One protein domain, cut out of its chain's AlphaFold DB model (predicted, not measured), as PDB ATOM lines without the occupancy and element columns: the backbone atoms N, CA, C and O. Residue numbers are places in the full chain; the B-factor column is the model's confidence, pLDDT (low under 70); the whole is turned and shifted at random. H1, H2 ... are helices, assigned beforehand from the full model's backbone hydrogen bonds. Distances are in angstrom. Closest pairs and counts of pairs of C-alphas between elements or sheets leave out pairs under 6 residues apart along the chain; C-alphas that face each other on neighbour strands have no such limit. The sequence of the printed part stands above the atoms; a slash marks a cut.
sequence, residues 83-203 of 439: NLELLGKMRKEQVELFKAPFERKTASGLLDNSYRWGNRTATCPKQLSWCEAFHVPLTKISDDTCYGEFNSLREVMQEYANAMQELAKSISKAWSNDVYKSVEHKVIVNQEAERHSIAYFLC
ATOM      1  N   ASN A  83     216.626 243.511 231.144       91.81
ATOM      2  CA  ASN A  83     215.554 243.749 230.188       91.81
ATOM      3  C   ASN A  83     215.733 245.111 229.483       91.81
ATOM      4  O   ASN A  83     215.792 246.162 230.123       91.81
ATOM      5  N   LEU A  84     215.795 245.096 228.148       91.12
ATOM      6  CA  LEU A  84     215.955 246.302 227.330       91.12
ATOM      7  C   LEU A  84     214.761 247.261 227.451       91.12
ATOM      8  O   LEU A  84     214.944 248.475 227.362       91.12
ATOM      9  N   GLU A  85     213.557 246.744 227.696       94.12
ATOM     10  CA  GLU A  85     212.369 247.560 227.951       94.12
ATOM     11  C   GLU A  85     212.519 248.357 229.252       94.12
ATOM     12  O   GLU A  85     212.213 249.548 229.282       94.12
ATOM     13  N   LEU A  86     213.070 247.737 230.301       92.94
ATOM     14  CA  LEU A  86     213.364 248.404 231.570       92.94
ATOM     15  C   LEU A  86     214.414 249.510 231.391       92.94
ATOM     16  O   LEU A  86     214.233 250.617 231.897       92.94
ATOM     17  N   LEU A  87     215.472 249.260 230.608       90.69
ATOM     18  CA  LEU A  87     216.449 250.300 230.252       90.69
ATOM     19  C   LEU A  87     215.795 251.466 229.497       90.69
ATOM     20  O   LEU A  87     216.112 252.631 229.751       90.69
ATOM     21  N   GLY A  88     214.876 251.158 228.578       92.00
ATOM     22  CA  GLY A  88     214.098 252.147 227.836       92.00
ATOM     23  C   GLY A  88     213.210 252.997 228.745       92.00
ATOM     24  O   GLY A  88     213.258 254.225 228.661       92.00
ATOM     25  N   LYS A  89     212.461 252.359 229.654       95.62
ATOM     26  CA  LYS A  89     211.634 253.033 230.670       95.62
ATOM     27  C   LYS A  89     212.480 253.945 231.550       95.62
ATOM     28  O   LYS A  89     212.175 255.125 231.668       95.62
ATOM     29  N   MET A  90     213.593 253.439 232.079       94.25
ATOM     30  CA  MET A  90     214.474 254.217 232.949       94.25
ATOM     31  C   MET A  90     215.063 255.441 232.229       94.25
ATOM     32  O   MET A  90     215.118 256.531 232.796       94.25
ATOM     33  N   ARG A  91     215.461 255.299 230.955       93.25
ATOM     34  CA  ARG A  91     215.933 256.432 230.140       93.25
ATOM     35  C   ARG A  91     214.829 257.459 229.889       93.25
ATOM     36  O   ARG A  91     215.105 258.655 229.912       93.25
ATOM     37  N   LYS A  92     213.600 257.006 229.638       93.62
ATOM     38  CA  LYS A  92     212.447 257.888 229.439       93.62
ATOM     39  C   LYS A  92     212.169 258.712 230.700       93.62
ATOM     40  O   LYS A  92     212.174 259.936 230.615       93.62
ATOM     41  N   GLU A  93     212.033 258.054 231.849       93.56
ATOM     42  CA  GLU A  93     211.796 258.708 233.145       93.56
ATOM     43  C   GLU A  93     212.930 259.678 233.514       93.56
ATOM     44  O   GLU A  93     212.685 260.781 233.996       93.56
ATOM     45  N   GLN A  94     214.187 259.320 233.214       91.62
ATOM     46  CA  GLN A  94     215.326 260.224 233.378       91.62
ATOM     47  C   GLN A  94     215.141 261.522 232.580       91.62
ATOM     48  O   GLN A  94     215.313 262.613 233.119       91.62
ATOM     49  N   VAL A  95     214.844 261.411 231.285       91.38
ATOM     50  CA  VAL A  95     214.695 262.581 230.411       91.38
ATOM     51  C   VAL A  95     213.494 263.426 230.839       91.38
ATOM     52  O   VAL A  95     213.582 264.652 230.831       91.38
ATOM     53  N   GLU A  96     212.389 262.793 231.234       90.69
ATOM     54  CA  GLU A  96     211.203 263.491 231.741       90.69
ATOM     55  C   GLU A  96     211.502 264.270 233.025       90.69
ATOM     56  O   GLU A  96     211.122 265.439 233.122       90.69
ATOM     57  N   LEU A  97     212.258 263.678 233.958       88.25
ATOM     58  CA  LEU A  97     212.699 264.360 235.170       88.25
ATOM     59  C   LEU A  97     213.522 265.611 234.850       88.25
ATOM     60  O   LEU A  97     213.200 266.688 235.342       88.25
ATOM     61  N   PHE A  98     214.573 265.499 234.031       86.75
ATOM     62  CA  PHE A  98     215.477 266.629 233.768       86.75
ATOM     63  C   PHE A  98     214.817 267.751 232.947       86.75
ATOM     64  O   PHE A  98     215.134 268.924 233.157       86.75
ATOM     65  N   LYS A  99     213.836 267.419 232.096       88.38
ATOM     66  CA  LYS A  99     213.023 268.401 231.354       88.38
ATOM     67  C   LYS A  99     211.988 269.131 232.211       88.38
ATOM     68  O   LYS A  99     211.443 270.148 231.762       88.38
ATOM     69  N   ALA A 100     211.684 268.635 233.411       85.88
ATOM     70  CA  ALA A 100     210.760 269.307 234.312       85.88
ATOM     71  C   ALA A 100     211.317 270.682 234.757       85.88
ATOM     72  O   ALA A 100     212.535 270.855 234.854       85.88
ATOM     73  N   PRO A 101     210.448 271.671 235.041       84.81
ATOM     74  CA  PRO A 101     210.854 272.967 235.589       84.81
ATOM     75  C   PRO A 101     211.709 272.847 236.854       84.81
ATOM     76  O   PRO A 101     211.508 271.942 237.669       84.81
ATOM     77  N   PHE A 102     212.632 273.788 237.042       80.50
ATOM     78  CA  PHE A 102     213.573 273.795 238.164       80.50
ATOM     79  C   PHE A 102     212.860 273.787 239.525       80.50
ATOM     80  O   PHE A 102     213.223 273.020 240.420       80.50
ATOM     81  N   GLU A 103     211.799 274.580 239.671       79.00
ATOM     82  CA  GLU A 103     211.023 274.671 240.911       79.00
ATOM     83  C   GLU A 103     210.358 273.334 241.245       79.00
ATOM     84  O   GLU A 103     210.317 272.935 242.402       79.00
ATOM     85  N   ARG A 104     209.903 272.585 240.233       80.06
ATOM     86  CA  ARG A 104     209.314 271.249 240.431       80.06
ATOM     87  C   ARG A 104     210.374 270.225 240.826       80.06
ATOM     88  O   ARG A 104     210.178 269.467 241.775       80.06
ATOM     89  N   LYS A 105     211.531 270.240 240.159       82.06
ATOM     90  CA  LYS A 105     212.675 269.369 240.487       82.06
ATOM     91  C   LYS A 105     213.163 269.574 241.923       82.06
ATOM     92  O   LYS A 105     213.483 268.608 242.603       82.06
ATOM     93  N   THR A 106     213.174 270.818 242.397       76.38
ATOM     94  CA  THR A 106     213.625 271.169 243.754       76.38
ATOM     95  C   THR A 106     212.555 270.982 244.831       76.38
ATOM     96  O   THR A 106     212.884 270.534 245.926       76.38
ATOM     97  N   ALA A 107     211.285 271.281 244.538       74.38
ATOM     98  CA  ALA A 107     210.181 271.186 245.499       74.38
ATOM     99  C   ALA A 107     209.615 269.771 245.661       74.38
ATOM    100  O   ALA A 107     208.994 269.478 246.678       74.38
ATOM    101  N   SER A 108     209.840 268.885 244.690       66.88
ATOM    102  CA  SER A 108     209.364 267.493 244.726       66.88
ATOM    103  C   SER A 108     209.954 266.658 245.867       66.88
ATOM    104  O   SER A 108     209.604 265.489 246.011       66.88
ATOM    105  N   GLY A 109     210.865 267.238 246.659       64.94
ATOM    106  CA  GLY A 109     211.588 266.524 247.698       64.94
ATOM    107  C   GLY A 109     212.396 265.377 247.116       64.94
ATOM    108  O   GLY A 109     212.767 264.492 247.887       64.94
ATOM    109  N   LEU A 110     212.636 265.393 245.786       62.00
ATOM    110  CA  LEU A 110     213.274 264.300 245.086       62.00
ATOM    111  C   LEU A 110     214.620 264.046 245.726       62.00
ATOM    112  O   LEU A 110     215.613 264.721 245.446       62.00
ATOM    113  N   LEU A 111     214.603 263.008 246.561       61.22
ATOM    114  CA  LEU A 111     215.763 262.276 246.999       61.22
ATOM    115  C   LEU A 111     216.606 263.078 247.991       61.22
ATOM    116  O   LEU A 111     217.706 263.487 247.649       61.22
ATOM    117  N   ASP A 112     216.130 263.288 249.219       59.56
ATOM    118  CA  ASP A 112     216.943 263.781 250.353       59.56
ATOM    119  C   ASP A 112     217.729 265.084 250.069       59.56
ATOM    120  O   ASP A 112     218.873 265.253 250.489       59.56
ATOM    121  N   ASN A 113     217.156 266.008 249.282       63.91
ATOM    122  CA  ASN A 113     217.839 267.216 248.781       63.91
ATOM    123  C   ASN A 113     219.117 266.939 247.951       63.91
ATOM    124  O   ASN A 113     219.989 267.804 247.824       63.91
ATOM    125  N   SER A 114     219.237 265.746 247.366       69.19
ATOM    126  CA  SER A 114     220.393 265.287 246.580       69.19
ATOM    127  C   SER A 114     220.463 265.862 245.169       69.19
ATOM    128  O   SER A 114     221.467 265.665 244.475       69.19
ATOM    129  N   TYR A 115     219.414 266.570 244.745       76.50
ATOM    130  CA  TYR A 115     219.451 267.380 243.543       76.50
ATOM    131  C   TYR A 115     220.675 268.301 243.583       76.50
ATOM    132  O   TYR A 115     220.883 269.039 244.544       76.50
ATOM    133  N   ARG A 116     221.505 268.300 242.548       75.69
ATOM    134  CA  ARG A 116     222.665 269.183 242.455       75.69
ATOM    135  C   ARG A 116     222.771 269.771 241.064       75.69
ATOM    136  O   ARG A 116     222.686 269.062 240.065       75.69
ATOM    137  N   TRP A 117     223.051 271.065 241.035       73.69
ATOM    138  CA  TRP A 117     223.626 271.694 239.867       73.69
ATOM    139  C   TRP A 117     225.125 271.880 240.093       73.69
ATOM    140  O   TRP A 117     225.548 272.392 241.131       73.69
ATOM    141  N   GLY A 118     225.922 271.402 239.146       71.19
ATOM    142  CA  GLY A 118     227.373 271.367 239.222       71.19
ATOM    143  C   GLY A 118     227.908 270.732 240.503       71.19
ATOM    144  O   GLY A 118     227.480 269.653 240.921       71.19
ATOM    145  N   ASN A 119     228.879 271.405 241.115       68.06
ATOM    146  CA  ASN A 119     229.505 270.984 242.359       68.06
ATOM    147  C   ASN A 119     229.231 272.027 243.449       68.06
ATOM    148  O   ASN A 119     229.842 273.093 243.454       68.06
ATOM    149  N   ARG A 120     228.326 271.708 244.386       64.44
ATOM    150  CA  ARG A 120     227.896 272.618 245.466       64.44
ATOM    151  C   ARG A 120     229.031 273.054 246.401       64.44
ATOM    152  O   ARG A 120     228.887 274.051 247.094       64.44
ATOM    153  N   THR A 121     230.135 272.309 246.450       64.75
ATOM    154  CA  THR A 121     231.299 272.624 247.293       64.75
ATOM    155  C   THR A 121     232.474 273.183 246.491       64.75
ATOM    156  O   THR A 121     233.602 273.155 246.979       64.75
ATOM    157  N   ALA A 122     232.250 273.624 245.249       64.25
ATOM    158  CA  ALA A 122     233.294 274.240 244.440       64.25
ATOM    159  C   ALA A 122     233.774 275.543 245.093       64.25
ATOM    160  O   ALA A 122     232.977 276.432 245.372       64.25
ATOM    161  N   THR A 123     235.082 275.664 245.304       66.44
ATOM    162  CA  THR A 123     235.726 276.882 245.823       66.44
ATOM    163  C   THR A 123     236.354 277.728 244.717       66.44
ATOM    164  O   THR A 123     236.824 278.833 244.968       66.44
ATOM    165  N   CYS A 124     236.381 277.228 243.477       59.84
ATOM    166  CA  CYS A 124     236.804 277.994 242.311       59.84
ATOM    167  C   CYS A 124     236.097 277.522 241.026       59.84
ATOM    168  O   CYS A 124     235.619 276.383 240.971       59.84
ATOM    169  N   PRO A 125     236.089 278.337 239.950       60.88
ATOM    170  CA  PRO A 125     235.404 277.996 238.698       60.88
ATOM    171  C   PRO A 125     235.850 276.672 238.064       60.88
ATOM    172  O   PRO A 125     235.039 275.973 237.468       60.88
ATOM    173  N   LYS A 126     237.119 276.272 238.242       64.06
ATOM    174  CA  LYS A 126     237.648 274.994 237.722       64.06
ATOM    175  C   LYS A 126     237.008 273.759 238.361       64.06
ATOM    176  O   LYS A 126     237.096 272.676 237.797       64.06
ATOM    177  N   GLN A 127     236.417 273.905 239.543       64.81
ATOM    178  CA  GLN A 127     235.757 272.818 240.266       64.81
ATOM    179  C   GLN A 127     234.257 272.746 239.971       64.81
ATOM    180  O   GLN A 127     233.598 271.800 240.412       64.81
ATOM    181  N   LEU A 128     233.711 273.727 239.246       67.50
ATOM    182  CA  LEU A 128     232.311 273.738 238.867       67.50
ATOM    183  C   LEU A 128     232.099 272.812 237.667       67.50
ATOM    184  O   LEU A 128     232.686 272.991 236.604       67.50
ATOM    185  N   SER A 129     231.246 271.809 237.843       71.25
ATOM    186  CA  SER A 129     230.848 270.917 236.754       71.25
ATOM    187  C   SER A 129     229.669 271.511 235.988       71.25
ATOM    188  O   SER A 129     228.702 271.968 236.594       71.25
ATOM    189  N   TRP A 130     229.724 271.479 234.659       75.50
ATOM    190  CA  TRP A 130     228.603 271.885 233.811       75.50
ATOM    191  C   TRP A 130     227.622 270.717 233.639       75.50
ATOM    192  O   TRP A 130     227.562 270.075 232.592       75.50
ATOM    193  N   CYS A 131     226.927 270.370 234.724       81.56
ATOM    194  CA  CYS A 131     225.978 269.260 234.754       81.56
ATOM    195  C   CYS A 131     224.874 269.462 235.797       81.56
ATOM    196  O   CYS A 131     225.120 269.987 236.883       81.56
ATOM    197  N   GLU A 132     223.696 268.927 235.506       82.94
ATOM    198  CA  GLU A 132     222.636 268.666 236.479       82.94
ATOM    199  C   GLU A 132     222.716 267.207 236.937       82.94
ATOM    200  O   GLU A 132     223.036 266.324 236.139       82.94
ATOM    201  N   ALA A 133     222.441 266.917 238.209       85.56
ATOM    202  CA  ALA A 133     222.417 265.540 238.685       85.56
ATOM    203  C   ALA A 133     221.492 265.332 239.887       85.56
ATOM    204  O   ALA A 133     221.355 266.190 240.752       85.56
ATOM    205  N   PHE A 134     220.954 264.121 239.979       85.31
ATOM    206  CA  PHE A 134     220.322 263.575 241.176       85.31
ATOM    207  C   PHE A 134     221.183 262.420 241.686       85.31
ATOM    208  O   PHE A 134     221.710 261.641 240.885       85.31
ATOM    209  N   HIS A 135     221.371 262.311 243.000       82.81
ATOM    210  CA  HIS A 135     222.170 261.236 243.589       82.81
ATOM    211  C   HIS A 135     221.381 260.493 244.652       82.81
ATOM    212  O   HIS A 135     221.253 260.950 245.783       82.81
ATOM    213  N   VAL A 136     220.899 259.314 244.279       82.56
ATOM    214  CA  VAL A 136     219.915 258.572 245.061       82.56
ATOM    215  C   VAL A 136     220.559 257.419 245.805       82.56
ATOM    216  O   VAL A 136     221.046 256.488 245.162       82.56
ATOM    217  N   PRO A 137     220.542 257.429 247.147       81.69
ATOM    218  CA  PRO A 137     220.837 256.232 247.915       81.69
ATOM    219  C   PRO A 137     219.796 255.150 247.611       81.69
ATOM    220  O   PRO A 137     218.598 255.412 247.670       81.69
ATOM    221  N   LEU A 138     220.234 253.916 247.346       82.19
ATOM    222  CA  LEU A 138     219.315 252.802 247.065       82.19
ATOM    223  C   LEU A 138     218.319 252.557 248.208       82.19
ATOM    224  O   LEU A 138     217.168 252.218 247.962       82.19
ATOM    225  N   THR A 139     218.742 252.799 249.451       80.62
ATOM    226  CA  THR A 139     217.907 252.694 250.659       80.62
ATOM    227  C   THR A 139     216.746 253.686 250.701       80.62
ATOM    228  O   THR A 139     215.831 253.512 251.495       80.62
ATOM    229  N   LYS A 140     216.794 254.737 249.878       79.50
ATOM    230  CA  LYS A 140     215.788 255.800 249.807       79.50
ATOM    231  C   LYS A 140     214.846 255.647 248.613       79.50
ATOM    232  O   LYS A 140     213.873 256.382 248.539       79.50
ATOM    233  N   ILE A 141     215.097 254.704 247.700       83.12
ATOM    234  CA  ILE A 141     214.232 254.504 246.524       83.12
ATOM    235  C   ILE A 141     212.832 254.048 246.945       83.12
ATOM    236  O   ILE A 141     211.839 254.467 246.360       83.12
ATOM    237  N   SER A 142     212.741 253.232 247.992       79.06
ATOM    238  CA  SER A 142     211.468 252.734 248.514       79.06
ATOM    239  C   SER A 142     210.672 253.766 249.323       79.06
ATOM    240  O   SER A 142     209.556 253.464 249.730       79.06
ATOM    241  N   ASP A 143     211.235 254.946 249.599       80.69
ATOM    242  CA  ASP A 143     210.580 256.010 250.366       80.69
ATOM    243  C   ASP A 143     209.655 256.816 249.440       80.69
ATOM    244  O   ASP A 143     210.111 257.576 248.583       80.69
ATOM    245  N   ASP A 144     208.345 256.625 249.577       73.12
ATOM    246  CA  ASP A 144     207.343 257.243 248.709       73.12
ATOM    247  C   ASP A 144     207.231 258.761 248.897       73.12
ATOM    248  O   ASP A 144     206.930 259.481 247.942       73.12
ATOM    249  N   THR A 145     207.572 259.257 250.087       73.50
ATOM    250  CA  THR A 145     207.547 260.683 250.429       73.50
ATOM    251  C   THR A 145     208.574 261.500 249.644       73.50
ATOM    252  O   THR A 145     208.416 262.710 249.482       73.50
ATOM    253  N   CYS A 146     209.600 260.836 249.103       69.19
ATOM    254  CA  CYS A 146     210.735 261.452 248.425       69.19
ATOM    255  C   CYS A 146     210.554 261.604 246.910       69.19
ATOM    256  O   CYS A 146     211.540 261.877 246.241       69.19
ATOM    257  N   TYR A 147     209.368 261.375 246.337       75.12
ATOM    258  CA  TYR A 147     209.171 261.438 244.878       75.12
ATOM    259  C   TYR A 147     208.070 262.402 244.429       75.12
ATOM    260  O   TYR A 147     207.983 262.711 243.240       75.12
ATOM    261  N   GLY A 148     207.248 262.905 245.353       77.81
ATOM    262  CA  GLY A 148     206.135 263.796 245.039       77.81
ATOM    263  C   GLY A 148     205.252 263.240 243.916       77.81
ATOM    264  O   GLY A 148     204.593 262.213 244.061       77.81
ATOM    265  N   GLU A 149     205.254 263.923 242.774       76.94
ATOM    266  CA  GLU A 149     204.500 263.539 241.574       76.94
ATOM    267  C   GLU A 149     205.223 262.533 240.655       76.94
ATOM    268  O   GLU A 149     204.592 261.931 239.788       76.94
ATOM    269  N   PHE A 150     206.521 262.282 240.855       85.31
ATOM    270  CA  PHE A 150     207.339 261.383 240.032       85.31
ATOM    271  C   PHE A 150     207.262 259.919 240.508       85.31
ATOM    272  O   PHE A 150     208.275 259.238 240.676       85.31
ATOM    273  N   ASN A 151     206.048 259.416 240.739       85.00
ATOM    274  CA  ASN A 151     205.836 258.050 241.233       85.00
ATOM    275  C   ASN A 151     206.263 256.976 240.215       85.00
ATOM    276  O   ASN A 151     206.840 255.967 240.612       85.00
ATOM    277  N   SER A 152     206.059 257.225 238.915       90.00
ATOM    278  CA  SER A 152     206.508 256.323 237.836       90.00
ATOM    279  C   SER A 152     208.030 256.135 237.862       90.00
ATOM    280  O   SER A 152     208.530 255.011 237.897       90.00
ATOM    281  N   LEU A 153     208.778 257.238 237.973       89.62
ATOM    282  CA  LEU A 153     210.231 257.217 238.130       89.62
ATOM    283  C   LEU A 153     210.666 256.369 239.332       89.62
ATOM    284  O   LEU A 153     211.616 255.603 239.200       89.62
ATOM    285  N   ARG A 154     209.991 256.478 240.486       88.62
ATOM    286  CA  ARG A 154     210.309 255.670 241.678       88.62
ATOM    287  C   ARG A 154     210.236 254.176 241.379       88.62
ATOM    288  O   ARG A 154     211.173 253.439 241.680       88.62
ATOM    289  N   GLU A 155     209.126 253.740 240.798       90.06
ATOM    290  CA  GLU A 155     208.865 252.330 240.504       90.06
ATOM    291  C   GLU A 155     209.888 251.779 239.509       90.06
ATOM    292  O   GLU A 155     210.523 250.752 239.767       90.06
ATOM    293  N   VAL A 156     210.138 252.519 238.425       92.69
ATOM    294  CA  VAL A 156     211.129 252.150 237.408       92.69
ATOM    295  C   VAL A 156     212.547 252.137 237.990       92.69
ATOM    296  O   VAL A 156     213.322 251.223 237.704       92.69
ATOM    297  N   MET A 157     212.896 253.101 238.847       90.62
ATOM    298  CA  MET A 157     214.181 253.122 239.548       90.62
ATOM    299  C   MET A 157     214.355 251.923 240.476       90.62
ATOM    300  O   MET A 157     215.460 251.388 240.557       90.62
ATOM    301  N   GLN A 158     213.300 251.506 241.175       90.62
ATOM    302  CA  GLN A 158     213.349 250.356 242.074       90.62
ATOM    303  C   GLN A 158     213.596 249.061 241.297       90.62
ATOM    304  O   GLN A 158     214.459 248.267 241.682       90.62
ATOM    305  N   GLU A 159     212.884 248.865 240.186       92.44
ATOM    306  CA  GLU A 159     213.077 247.713 239.304       92.44
ATOM    307  C   GLU A 159     214.488 247.717 238.689       92.44
ATOM    308  O   GLU A 159     215.205 246.714 238.742       92.44
ATOM    309  N   TYR A 160     214.934 248.874 238.188       92.19
ATOM    310  CA  TYR A 160     216.268 249.051 237.613       92.19
ATOM    311  C   TYR A 160     217.386 248.807 238.633       92.19
ATOM    312  O   TYR A 160     218.360 248.116 238.329       92.19
ATOM    313  N   ALA A 161     217.254 249.330 239.854       90.12
ATOM    314  CA  ALA A 161     218.228 249.141 240.923       90.12
ATOM    315  C   ALA A 161     218.389 247.664 241.296       90.12
ATOM    316  O   ALA A 161     219.519 247.199 241.446       90.12
ATOM    317  N   ASN A 162     217.284 246.921 241.387       87.81
ATOM    318  CA  ASN A 162     217.313 245.487 241.665       87.81
ATOM    319  C   ASN A 162     218.045 244.722 240.547       87.81
ATOM    320  O   ASN A 162     218.934 243.919 240.830       87.81
ATOM    321  N   ALA A 163     217.746 245.024 239.279       88.62
ATOM    322  CA  ALA A 163     218.422 244.404 238.138       88.62
ATOM    323  C   ALA A 163     219.935 244.710 238.118       88.62
ATOM    324  O   ALA A 163     220.761 243.813 237.932       88.62
ATOM    325  N   MET A 164     220.312 245.967 238.370       89.38
ATOM    326  CA  MET A 164     221.716 246.380 238.454       89.38
ATOM    327  C   MET A 164     222.442 245.751 239.643       89.38
ATOM    328  O   MET A 164     223.626 245.438 239.531       89.38
ATOM    329  N   GLN A 165     221.760 245.542 240.772       84.38
ATOM    330  CA  GLN A 165     222.344 244.889 241.937       84.38
ATOM    331  C   GLN A 165     222.731 243.438 241.631       84.38
ATOM    332  O   GLN A 165     223.838 243.024 241.976       84.38
ATOM    333  N   GLU A 166     221.860 242.681 240.965       79.56
ATOM    334  CA  GLU A 166     222.141 241.291 240.582       79.56
ATOM    335  C   GLU A 166     223.265 241.193 239.542       79.56
ATOM    336  O   GLU A 166     224.167 240.352 239.663       79.56
ATOM    337  N   LEU A 167     223.291 242.114 238.575       81.19
ATOM    338  CA  LEU A 167     224.398 242.227 237.626       81.19
ATOM    339  C   LEU A 167     225.720 242.542 238.341       81.19
ATOM    340  O   LEU A 167     226.728 241.868 238.125       81.19
ATOM    341  N   ALA A 168     225.717 243.539 239.227       81.62
ATOM    342  CA  ALA A 168     226.910 243.962 239.942       81.62
ATOM    343  C   ALA A 168     227.444 242.850 240.858       81.62
ATOM    344  O   ALA A 168     228.643 242.595 240.850       81.62
ATOM    345  N   LYS A 169     226.576 242.112 241.570       70.75
ATOM    346  CA  LYS A 169     226.968 240.915 242.343       70.75
ATOM    347  C   LYS A 169     227.635 239.852 241.466       70.75
ATOM    348  O   LYS A 169     228.608 239.235 241.897       70.75
ATOM    349  N   SER A 170     227.125 239.644 240.253       64.56
ATOM    350  CA  SER A 170     227.661 238.655 239.311       64.56
ATOM    351  C   SER A 170     229.076 239.019 238.851       64.56
ATOM    352  O   SER A 170     229.950 238.156 238.844       64.56
ATOM    353  N   ILE A 171     229.327 240.304 238.575       70.12
ATOM    354  CA  ILE A 171     230.652 240.834 238.206       70.12
ATOM    355  C   ILE A 171     231.595 240.883 239.426       70.12
ATOM    356  O   ILE A 171     232.782 240.568 239.324       70.12
ATOM    357  N   SER A 172     231.082 241.236 240.609       63.56
ATOM    358  CA  SER A 172     231.880 241.435 241.826       63.56
ATOM    359  C   SER A 172     232.507 240.175 242.418       63.56
ATOM    360  O   SER A 172     233.423 240.293 243.230       63.56
ATOM    361  N   LYS A 173     232.100 238.971 241.999       53.19
ATOM    362  CA  LYS A 173     232.778 237.720 242.396       53.19
ATOM    363  C   LYS A 173     234.278 237.708 242.061       53.19
ATOM    364  O   LYS A 173     235.012 236.918 242.642       53.19
ATOM    365  N   ALA A 174     234.737 238.572 241.158       52.66
ATOM    366  CA  ALA A 174     236.104 238.582 240.653       52.66
ATOM    367  C   ALA A 174     237.134 239.388 241.495       52.66
ATOM    368  O   ALA A 174     238.285 239.495 241.101       52.66
ATOM    369  N   TRP A 175     236.780 240.011 242.624       60.78
ATOM    370  CA  TRP A 175     237.615 241.079 243.222       60.78
ATOM    371  C   TRP A 175     238.989 240.646 243.787       60.78
ATOM    372  O   TRP A 175     239.137 239.570 244.358       60.78
ATOM    373  N   SER A 176     240.008 241.514 243.628       56.75
ATOM    374  CA  SER A 176     241.346 241.046 243.218       56.75
ATOM    375  C   SER A 176     242.587 241.687 243.869       56.75
ATOM    376  O   SER A 176     243.680 241.541 243.331       56.75
ATOM    377  N   ASN A 177     242.490 242.367 245.017       49.88
ATOM    378  CA  ASN A 177     243.678 242.863 245.744       49.88
ATOM    379  C   ASN A 177     244.660 243.696 244.877       49.88
ATOM    380  O   ASN A 177     245.808 243.311 244.665       49.88
ATOM    381  N   ASP A 178     244.198 244.837 244.362       51.53
ATOM    382  CA  ASP A 178     244.995 245.777 243.543       51.53
ATOM    383  C   ASP A 178     245.461 245.243 242.175       51.53
ATOM    384  O   ASP A 178     246.158 245.921 241.426       51.53
ATOM    385  N   VAL A 179     245.019 244.047 241.782       58.66
ATOM    386  CA  VAL A 179     245.173 243.578 240.398       58.66
ATOM    387  C   VAL A 179     244.298 244.403 239.448       58.66
ATOM    388  O   VAL A 179     244.634 244.540 238.275       58.66
ATOM    389  N   TYR A 180     243.188 244.975 239.926       66.00
ATOM    390  CA  TYR A 180     242.294 245.808 239.115       66.00
ATOM    391  C   TYR A 180     242.570 247.291 239.291       66.00
ATOM    392  O   TYR A 180     242.699 247.787 240.409       66.00
ATOM    393  N   LYS A 181     242.607 248.009 238.168       56.78
ATOM    394  CA  LYS A 181     242.940 249.430 238.140       56.78
ATOM    395  C   LYS A 181     241.690 250.284 238.307       56.78
ATOM    396  O   LYS A 181     240.707 250.109 237.595       56.78
ATOM    397  N   SER A 182     241.760 251.276 239.191       60.12
ATOM    398  CA  SER A 182     240.805 252.387 239.212       60.12
ATOM    399  C   SER A 182     241.372 253.534 238.381       60.12
ATOM    400  O   SER A 182     242.335 254.173 238.797       60.12
ATOM    401  N   VAL A 183     240.811 253.779 237.196       64.25
ATOM    402  CA  VAL A 183     241.322 254.808 236.276       64.25
ATOM    403  C   VAL A 183     240.542 256.117 236.362       64.25
ATOM    404  O   VAL A 183     239.337 256.161 236.647       64.25
ATOM    405  N   GLU A 184     241.260 257.208 236.119       65.12
ATOM    406  CA  GLU A 184     240.679 258.539 236.009       65.12
ATOM    407  C   GLU A 184     239.848 258.658 234.731       65.12
ATOM    408  O   GLU A 184     240.234 258.181 233.667       65.12
ATOM    409  N   HIS A 185     238.690 259.300 234.843       68.81
ATOM    410  CA  HIS A 185     237.782 259.536 233.728       68.81
ATOM    411  C   HIS A 185     237.143 260.919 233.873       68.81
ATOM    412  O   HIS A 185     236.850 261.368 234.984       68.81
ATOM    413  N   LYS A 186     236.926 261.596 232.740       73.44
ATOM    414  CA  LYS A 186     236.274 262.910 232.660       73.44
ATOM    415  C   LYS A 186     235.127 262.872 231.656       73.44
ATOM    416  O   LYS A 186     235.222 262.206 230.631       73.44
ATOM    417  N   VAL A 187     234.053 263.602 231.947       74.44
ATOM    418  CA  VAL A 187     232.957 263.832 230.998       74.44
ATOM    419  C   VAL A 187     233.172 265.196 230.359       74.44
ATOM    420  O   VAL A 187     233.357 266.185 231.066       74.44
ATOM    421  N   ILE A 188     233.162 265.236 229.029       72.75
ATOM    422  CA  ILE A 188     233.326 266.464 228.251       72.75
ATOM    423  C   ILE A 188     231.943 266.924 227.783       72.75
ATOM    424  O   ILE A 188     231.120 266.113 227.354       72.75
ATOM    425  N   VAL A 189     231.683 268.225 227.893       71.69
ATOM    426  CA  VAL A 189     230.474 268.844 227.341       71.69
ATOM    427  C   VAL A 189     230.638 269.084 225.845       71.69
ATOM    428  O   VAL A 189     231.732 269.389 225.379       71.69
ATOM    429  N   ASN A 190     229.546 268.973 225.098       75.12
ATOM    430  CA  ASN A 190     229.509 269.320 223.682       75.12
ATOM    431  C   ASN A 190     228.499 270.459 223.458       75.12
ATOM    432  O   ASN A 190     227.663 270.721 224.322       75.12
ATOM    433  N   GLN A 191     228.609 271.153 222.325       74.62
ATOM    434  CA  GLN A 191     227.751 272.299 221.993       74.62
ATOM    435  C   GLN A 191     226.500 271.915 221.184       74.62
ATOM    436  O   GLN A 191     225.644 272.763 220.960       74.62
ATOM    437  N   GLU A 192     226.398 270.665 220.733       78.12
ATOM    438  CA  GLU A 192     225.401 270.223 219.752       78.12
ATOM    439  C   GLU A 192     224.164 269.600 220.405       78.12
ATOM    440  O   GLU A 192     223.043 269.809 219.945       78.12
ATOM    441  N   ALA A 193     224.356 268.826 221.474       76.62
ATOM    442  CA  ALA A 193     223.304 268.043 222.099       76.62
ATOM    443  C   ALA A 193     223.536 267.808 223.597       76.62
ATOM    444  O   ALA A 193     224.644 267.531 224.068       76.62
ATOM    445  N   GLU A 194     222.439 267.818 224.351       80.50
ATOM    446  CA  GLU A 194     222.427 267.409 225.751       80.50
ATOM    447  C   GLU A 194     222.724 265.912 225.891       80.50
ATOM    448  O   GLU A 194     222.198 265.070 225.159       80.50
ATOM    449  N   ARG A 195     223.536 265.560 226.892       84.38
ATOM    450  CA  ARG A 195     223.881 264.170 227.198       84.38
ATOM    451  C   ARG A 195     223.287 263.753 228.537       84.38
ATOM    452  O   ARG A 195     223.609 264.332 229.569       84.38
ATOM    453  N   HIS A 196     222.527 262.665 228.521       86.25
ATOM    454  CA  HIS A 196     221.979 262.029 229.716       86.25
ATOM    455  C   HIS A 196     222.747 260.739 230.028       86.25
ATOM    456  O   HIS A 196     223.098 259.977 229.126       86.25
ATOM    457  N   SER A 197     223.029 260.480 231.305       89.75
ATOM    458  CA  SER A 197     223.626 259.213 231.744       89.75
ATOM    459  C   SER A 197     223.172 258.827 233.138       89.75
ATOM    460  O   SER A 197     222.939 259.700 233.970       89.75
ATOM    461  N   ILE A 198     223.081 257.526 233.392       90.19
ATOM    462  CA  ILE A 198     222.756 256.957 234.701       90.19
ATOM    463  C   ILE A 198     223.968 256.152 235.148       90.19
ATOM    464  O   ILE A 198     224.450 255.298 234.407       90.19
ATOM    465  N   ALA A 199     224.458 256.436 236.350       89.62
ATOM    466  CA  ALA A 199     225.530 255.678 236.974       89.62
ATOM    467  C   ALA A 199     224.971 254.939 238.191       89.62
ATOM    468  O   ALA A 199     224.349 255.552 239.058       89.62
ATOM    469  N   TYR A 200     225.201 253.629 238.246       87.06
ATOM    470  CA  TYR A 200     224.903 252.803 239.409       87.06
ATOM    471  C   TYR A 200     226.214 252.497 240.131       87.06
ATOM    472  O   TYR A 200     227.146 251.964 239.527       87.06
ATOM    473  N   PHE A 201     226.293 252.834 241.415       84.31
ATOM    474  CA  PHE A 201     227.490 252.616 242.221       84.31
ATOM    475  C   PHE A 201     227.249 251.471 243.201       84.31
ATOM    476  O   PHE A 201     226.476 251.616 244.149       84.31
ATOM    477  N   LEU A 202     227.929 250.341 242.991       80.38
ATOM    478  CA  LEU A 202     228.006 249.291 244.001       80.38
ATOM    479  C   LEU A 202     229.130 249.638 244.981       80.38
ATOM    480  O   LEU A 202     230.309 249.581 244.639       80.38
ATOM    481  N   CYS A 203     228.745 249.981 246.204       80.00
ATOM    482  CA  CYS A 203     229.666 250.324 247.278       80.00
ATOM    483  C   CYS A 203     229.507 249.334 248.442       80.00
ATOM    484  O   CYS A 203     228.377 248.940 248.743       80.00
TER     485      CYS A 203
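This is residues 83 to 203 of the 439 residues of the protein "Gibberellin 2-beta-dioxygenase 8-like" of Tanacetum cinerariifolium (UniProt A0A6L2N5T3). The model has little regular structure: helix H3 packs on H1 with its residues 152 to 160, short H2 stands at the end of H1, and two long stretches have no named element. Residues 121 to 126 and 173 to 186 stick out. The printed part has 121 residues; H1, H2 and H3, in that order, hold 44, with no named strand, and the class is all helix. It is only just compact, close to loose, with a radius of gyration of the C-alphas of 16.3 A, and spans 46 by 37 by 29 A.

H1, residues 84 to 99, begins at C-alpha (215.955, 246.302, 227.330) and is 22.7 A long. H2 is residues 102 to 107. H3, residues 151 to 172, is 30.9 A long and ends at C-alpha (231.880, 241.435, 241.826).

H1 and H3 touch, closest at the C-alphas of Glu 93 and Leu 153, 5.4 A, at a steep tilt of 52 degrees, opposite ways. H1 and H2 are close but not clearly touching, about perpendicular at 80 degrees, with the C-alphas of Leu 97 and Lys 105 closest at 7.3 A. H2 and H3 are apart. In H1, H2 and H3 every O i to N i+4 pair is within hydrogen-bond range.

The printed part has no cut. The H2 to H3 link is long, 43 residues. Confidence is low at 33 residues, among them 172 to 185.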